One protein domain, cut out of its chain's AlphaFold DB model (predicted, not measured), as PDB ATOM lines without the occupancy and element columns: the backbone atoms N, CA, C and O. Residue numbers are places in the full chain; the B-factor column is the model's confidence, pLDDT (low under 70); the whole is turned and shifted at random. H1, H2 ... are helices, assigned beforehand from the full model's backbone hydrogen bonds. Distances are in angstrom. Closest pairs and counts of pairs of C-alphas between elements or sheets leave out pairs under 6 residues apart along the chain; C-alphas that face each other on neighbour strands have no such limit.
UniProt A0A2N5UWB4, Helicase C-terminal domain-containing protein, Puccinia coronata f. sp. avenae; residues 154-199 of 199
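AT A GLANCE: This is residues 154 to 199 of the 199 residues of the protein "Helicase C-terminal domain-containing protein" of Puccinia coronata f. sp. avenae (UniProt A0A2N5UWB4). Two short helices, H2 and H1, lie side by side and run opposite ways, joined at one end by the tight link of residues 172 to 175, with the loop stretches before H1 and after H2, residues 154 to 161 and 187 to 199, lying largely over one face of this pair. The closing stretch runs back from the end of H2 along the groove between the helices with residues 187 to 191 and then turns out over the H2 side, while residues 154 to 160 loop over the H1 side. The printed part has 46 residues with two named helices, H1 then H2 along the chain, and no named strand. Its class is all helix, although under half of the residues, 21 of 46, are in named elements. The whole is compact and rounded, with a radius of gyration of the C-alphas of 9.3 A and spans of 24 by 19 by 17 A.

IN THESE COORDINATES: H2, the longest helix by residues, holds residues 176 to 186 and measures 15.1 A from first to last C-alpha. It begins at C-alpha 176 at (20.220, 35.528, -28.715) and ends at C-alpha 186 at (22.835, 50.351, -29.542). H1 holds residues 162 to 171 and measures 14.6 A, beginning at C-alpha 162 at (13.130, 48.320, -37.953).

HOW THE PARTS SIT: H2 and H1 are close but not clearly touching, with 2 pairs of C-alphas within 8 A. Their closest C-alphas, those of Leu 169 and Ala 179, are 7.7 A apart. They stand at a shallow tilt of 22 degrees and run opposite ways, their centres 12.5 A apart. A tight link of 4 residues joins H1 to H2. In H1 and H2 every O i to N i+4 pair is within hydrogen-bond range.

THE WHOLE: The two C-alphas farthest apart are those of Leu 163 and Ile 199, at 25.0 A. The printed part has no cut and ends at residue 199, the chain's last. Residues 187 to 199 form a long stretch with no named element. The mean pLDDT of the printed part is 93.3, and no printed residue is under 70.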
ATOM      1  N   PHE A 154      22.581  41.103 -45.710       96.00
ATOM      2  CA  PHE A 154      22.922  42.314 -44.979       96.00
ATOM      3  C   PHE A 154      24.288  42.822 -45.430       96.00
ATOM      4  O   PHE A 154      25.204  42.042 -45.684       96.00
ATOM      5  N   LYS A 155      24.425  44.144 -45.517       93.81
ATOM      6  CA  LYS A 155      25.709  44.796 -45.761       93.81
ATOM      7  C   LYS A 155      26.322  45.194 -44.423       93.81
ATOM      8  O   LYS A 155      25.599  45.618 -43.523       93.81
ATOM      9  N   ARG A 156      27.642  45.042 -44.296       90.12
ATOM     10  CA  ARG A 156      28.379  45.573 -43.143       90.12
ATOM     11  C   ARG A 156      28.231  47.095 -43.109       90.12
ATOM     12  O   ARG A 156      28.085  47.715 -44.161       90.12
ATOM     13  N   ASP A 157      28.185  47.639 -41.896       85.69
ATOM     14  CA  ASP A 157      28.065  49.075 -41.599       85.69
ATOM     15  C   ASP A 157      26.801  49.768 -42.145       85.69
ATOM     16  O   ASP A 157      26.614  50.970 -41.966       85.69
ATOM     17  N   GLU A 158      25.886  49.018 -42.768       90.94
ATOM     18  CA  GLU A 158      24.577  49.514 -43.177       90.94
ATOM     19  C   GLU A 158      23.656  49.592 -41.950       90.94
ATOM     20  O   GLU A 158      23.417  48.566 -41.298       90.94
ATOM     21  N   PRO A 159      23.086  50.771 -41.636       91.81
ATOM     22  CA  PRO A 159      22.126  50.896 -40.552       91.81
ATOM     23  C   PRO A 159      20.944  49.938 -40.734       91.81
ATOM     24  O   PRO A 159      20.350  49.825 -41.813       91.81
ATOM     25  N   GLN A 160      20.563  49.249 -39.660       94.44
ATOM     26  CA  GLN A 160      19.385  48.394 -39.685       94.44
ATOM     27  C   GLN A 160      18.131  49.239 -39.445       94.44
ATOM     28  O   GLN A 160      17.934  49.778 -38.362       94.44
ATOM     29  N   SER A 161      17.252  49.316 -40.445       94.25
ATOM     30  CA  SER A 161      15.871  49.762 -40.233       94.25
ATOM     31  C   SER A 161      15.114  48.788 -39.324       94.25
ATOM     32  O   SER A 161      15.514  47.631 -39.179       94.25
ATOM     33  N   ASP A 162      13.964  49.197 -38.790       91.00
ATOM     34  CA  ASP A 162      13.130  48.320 -37.953       91.00
ATOM     35  C   ASP A 162      12.752  47.010 -38.657       91.00
ATOM     36  O   ASP A 162      12.784  45.938 -38.052       91.00
ATOM     37  N   LEU A 163      12.473  47.060 -39.965       91.62
ATOM     38  CA  LEU A 163      12.206  45.861 -40.766       91.62
ATOM     39  C   LEU A 163      13.438  44.956 -40.877       91.62
ATOM     40  O   LEU A 163      13.306  43.736 -40.771       91.62
ATOM     41  N   ASN A 164      14.623  45.545 -41.058       94.19
ATOM     42  CA  ASN A 164      15.876  44.799 -41.122       94.19
ATOM     43  C   ASN A 164      16.221  44.171 -39.767       94.19
ATOM     44  O   ASN A 164      16.734  43.059 -39.755       94.19
ATOM     45  N   ARG A 165      15.894  44.815 -38.639       95.81
ATOM     46  CA  ARG A 165      16.105  44.260 -37.288       95.81
ATOM     47  C   ARG A 165      15.269  43.005 -37.040       95.81
ATOM     48  O   ARG A 165      15.768  42.036 -36.472       95.81
ATOM     49  N   MET A 166      14.022  42.977 -37.520       95.38
ATOM     50  CA  MET A 166      13.176  41.772 -37.470       95.38
ATOM     51  C   MET A 166      13.798  40.605 -38.245       95.38
ATOM     52  O   MET A 166      13.772  39.457 -37.801       95.38
ATOM     53  N   ASP A 167      14.332  40.905 -39.429       95.75
ATOM     54  CA  ASP A 167      14.973  39.926 -40.301       95.75
ATOM     55  C   ASP A 167      16.335  39.476 -39.750       95.75
ATOM     56  O   ASP A 167      16.699  38.308 -39.873       95.75
ATOM     57  N   ALA A 168      17.067  40.377 -39.096       96.31
ATOM     58  CA  ALA A 168      18.341  40.089 -38.461       96.31
ATOM     59  C   ALA A 168      18.158  39.180 -37.239       96.31
ATOM     60  O   ALA A 168      18.852  38.178 -37.127       96.31
ATOM     61  N   LEU A 169      17.169  39.443 -36.375       96.69
ATOM     62  CA  LEU A 169      16.857  38.569 -35.234       96.69
ATOM     63  C   LEU A 169      16.448  37.158 -35.671       96.69
ATOM     64  O   LEU A 169      16.755  36.179 -35.000       96.69
ATOM     65  N   ALA A 170      15.767  37.052 -36.810       94.94
ATOM     66  CA  ALA A 170      15.368  35.777 -37.391       94.94
ATOM     67  C   ALA A 170      16.541  34.928 -37.907       94.94
ATOM     68  O   ALA A 170      16.396  33.710 -38.008       94.94
ATOM     69  N   GLY A 171      17.647  35.566 -38.298       93.81
ATOM     70  CA  GLY A 171      18.753  34.921 -39.007       93.81
ATOM     71  C   GLY A 171      20.123  35.086 -38.358       93.81
ATOM     72  O   GLY A 171      21.102  34.618 -38.937       93.81
ATOM     73  N   THR A 172      20.219  35.762 -37.210       95.44
ATOM     74  CA  THR A 172      21.496  35.959 -36.524       95.44
ATOM     75  C   THR A 172      22.062  34.607 -36.079       95.44
ATOM     76  O   THR A 172      21.342  33.820 -35.457       95.44
ATOM     77  N   PRO A 173      23.332  34.305 -36.401       95.25
ATOM     78  CA  PRO A 173      23.996  33.096 -35.922       95.25
ATOM     79  C   PRO A 173      24.491  33.243 -34.476       95.25
ATOM     80  O   PRO A 173      25.013  32.291 -33.903       95.25
ATOM     81  N   LEU A 174      24.367  34.439 -33.900       95.69
ATOM     82  CA  LEU A 174      24.954  34.800 -32.622       95.69
ATOM     83  C   LEU A 174      24.036  34.455 -31.447       95.69
ATOM     84  O   LEU A 174      22.838  34.203 -31.606       95.69
ATOM     85  N   CYS A 175      24.594  34.479 -30.236       95.44
ATOM     86  CA  CYS A 175      23.831  34.220 -29.021       95.44
ATOM     87  C   CYS A 175      22.658  35.205 -28.888       95.44
ATOM     88  O   CYS A 175      22.864  36.415 -28.802       95.44
ATOM     89  N   LEU A 176      21.423  34.691 -28.804       95.00
ATOM     90  CA  LEU A 176      20.220  35.528 -28.715       95.00
ATOM     91  C   LEU A 176      20.229  36.451 -27.491       95.00
ATOM     92  O   LEU A 176      19.744  37.573 -27.584       95.00
ATOM     93  N   GLN A 177      20.795  36.018 -26.359       93.62
ATOM     94  CA  GLN A 177      20.893  36.867 -25.163       93.62
ATOM     95  C   GLN A 177      21.765  38.098 -25.424       93.62
ATOM     96  O   GLN A 177      21.353  39.219 -25.127       93.62
ATOM     97  N   VAL A 178      22.929  37.891 -26.040       94.38
ATOM     98  CA  VAL A 178      23.838  38.977 -26.421       94.38
ATOM     99  C   VAL A 178      23.204  39.835 -27.516       94.38
ATOM    100  O   VAL A 178      23.247  41.058 -27.442       94.38
ATOM    101  N   ALA A 179      22.524  39.217 -28.485       95.88
ATOM    102  CA  ALA A 179      21.833  39.926 -29.554       95.88
ATOM    103  C   ALA A 179      20.738  40.871 -29.031       95.88
ATOM    104  O   ALA A 179      20.676  42.020 -29.461       95.88
ATOM    105  N   PHE A 180      19.916  40.426 -28.073       95.50
ATOM    106  CA  PHE A 180      18.935  41.292 -27.411       95.50
ATOM    107  C   PHE A 180      19.600  42.388 -26.572       95.50
ATOM    108  O   PHE A 180      19.110  43.514 -26.556       95.50
ATOM    109  N   ALA A 181      20.700  42.087 -25.875       94.56
ATOM    110  CA  ALA A 181      21.421  43.084 -25.087       94.56
ATOM    111  C   ALA A 181      21.983  44.203 -25.978       94.56
ATOM    112  O   ALA A 181      21.753  45.379 -25.703       94.56
ATOM    113  N   ILE A 182      22.655  43.845 -27.074       95.06
ATOM    114  CA  ILE A 182      23.198  44.798 -28.048       95.06
ATOM    115  C   ILE A 182      22.066  45.601 -28.691       95.06
ATOM    116  O   ILE A 182      22.128  46.827 -28.698       95.06
ATOM    117  N   ASP A 183      20.990  44.956 -29.143       95.06
ATOM    118  CA  ASP A 183      19.853  45.667 -29.736       95.06
ATOM    119  C   ASP A 183      19.242  46.702 -28.778       95.06
ATOM    120  O   ASP A 183      18.951  47.823 -29.194       95.06
ATOM    121  N   ASN A 184      19.134  46.379 -27.487       93.31
ATOM    122  CA  ASN A 184      18.646  47.313 -26.472       93.31
ATOM    123  C   ASN A 184      19.619  48.469 -26.182       93.31
ATOM    124  O   ASN A 184      19.169  49.563 -25.853       93.31
ATOM    125  N   MET A 185      20.934  48.238 -26.266       92.94
ATOM    126  CA  MET A 185      21.951  49.254 -25.961       92.94
ATOM    127  C   MET A 185      22.241  50.185 -27.140       92.94
ATOM    128  O   MET A 185      22.408  51.385 -26.945       92.94
ATOM    129  N   VAL A 186      22.335  49.635 -28.354       92.62
ATOM    130  CA  VAL A 186      22.835  50.351 -29.542       92.62
ATOM    131  C   VAL A 186      21.873  50.338 -30.734       92.62
ATOM    132  O   VAL A 186      22.139  51.005 -31.729       92.62
ATOM    133  N   GLY A 187      20.744  49.627 -30.652       93.00
ATOM    134  CA  GLY A 187      19.664  49.728 -31.641       93.00
ATOM    135  C   GLY A 187      19.820  48.870 -32.900       93.00
ATOM    136  O   GLY A 187      19.218  49.197 -33.922       93.00
ATOM    137  N   TYR A 188      20.600  47.787 -32.866       95.19
ATOM    138  CA  TYR A 188      20.683  46.822 -33.968       95.19
ATOM    139  C   TYR A 188      20.947  45.393 -33.479       95.19
ATOM    140  O   TYR A 188      21.518  45.181 -32.411       95.19
ATOM    141  N   VAL A 189      20.603  44.398 -34.302       96.62
ATOM    142  CA  VAL A 189      20.888  42.987 -34.005       96.62
ATOM    143  C   VAL A 189      22.243  42.600 -34.612       96.62
ATOM    144  O   VAL A 189      22.420  42.755 -35.825       96.62
ATOM    145  N   PRO A 190      23.212  42.095 -33.831       96.12
ATOM    146  CA  PRO A 190      24.522  41.710 -34.349       96.12
ATOM    147  C   PRO A 190      24.402  40.482 -35.270       96.12
ATOM    148  O   PRO A 190      23.586  39.589 -35.031       96.12
ATOM    149  N   LEU A 191      25.207  40.433 -36.334       96.50
ATOM    150  CA  LEU A 191      25.157  39.374 -37.358       96.50
ATOM    151  C   LEU A 191      26.495  38.660 -37.591       96.50
ATOM    152  O   LEU A 191      26.514  37.608 -38.228       96.50
ATOM    153  N   TRP A 192      27.594  39.224 -37.089       95.44
ATOM    154  CA  TRP A 192      28.954  38.720 -37.272       95.44
ATOM    155  C   TRP A 192      29.677  38.660 -35.925       95.44
ATOM    156  O   TRP A 192      29.463  39.526 -35.078       95.44
ATOM    157  N   GLU A 193      30.519  37.644 -35.738       92.00
ATOM    158  CA  GLU A 193      31.268  37.406 -34.492       92.00
ATOM    159  C   GLU A 193      32.331  38.477 -34.223       92.00
ATOM    160  O   GLU A 193      32.670  38.733 -33.076       92.00
ATOM    161  N   ASP A 194      32.816  39.139 -35.275       92.81
ATOM    162  CA  ASP A 194      33.769  40.251 -35.201       92.81
ATOM    163  C   ASP A 194      33.108  41.598 -34.856       92.81
ATOM    164  O   ASP A 194      33.744  42.650 -34.942       92.81
ATOM    165  N   ASN A 195      31.821  41.593 -34.491       90.50
ATOM    166  CA  ASN A 195      31.129  42.806 -34.091       90.50
ATOM    167  C   ASN A 195      31.770  43.378 -32.810       90.50
ATOM    168  O   ASN A 195      31.862  42.667 -31.814       90.50
ATOM    169  N   PRO A 196      32.149  44.668 -32.781       90.94
ATOM    170  CA  PRO A 196      32.890  45.247 -31.657       90.94
ATOM    171  C   PRO A 196      32.100  45.284 -30.339       90.94
ATOM    172  O   PRO A 196      32.698  45.433 -29.278       90.94
ATOM    173  N   ASN A 197      30.769  45.159 -30.394       91.06
ATOM    174  CA  ASN A 197      29.908  45.084 -29.216       91.06
ATOM    175  C   ASN A 197      29.594  43.635 -28.798       91.06
ATOM    176  O   ASN A 197      28.914  43.442 -27.791       91.06
ATOM    177  N   TYR A 198      30.028  42.632 -29.569       86.88
ATOM    178  CA  TYR A 198      29.819  41.212 -29.295       86.88
ATOM    179  C   TYR A 198      30.975  40.682 -28.437       86.88
ATOM    180  O   TYR A 198      32.113  40.624 -28.896       86.88
ATOM    181  N   ILE A 199      30.675  40.368 -27.171       71.75
ATOM    182  CA  ILE A 199      31.624  39.934 -26.127       71.75
ATOM    183  C   ILE A 199      31.310  38.495 -25.730       71.75
ATOM    184  O   ILE A 199      30.104  38.202 -25.539       71.75
TER     185      ILE A 199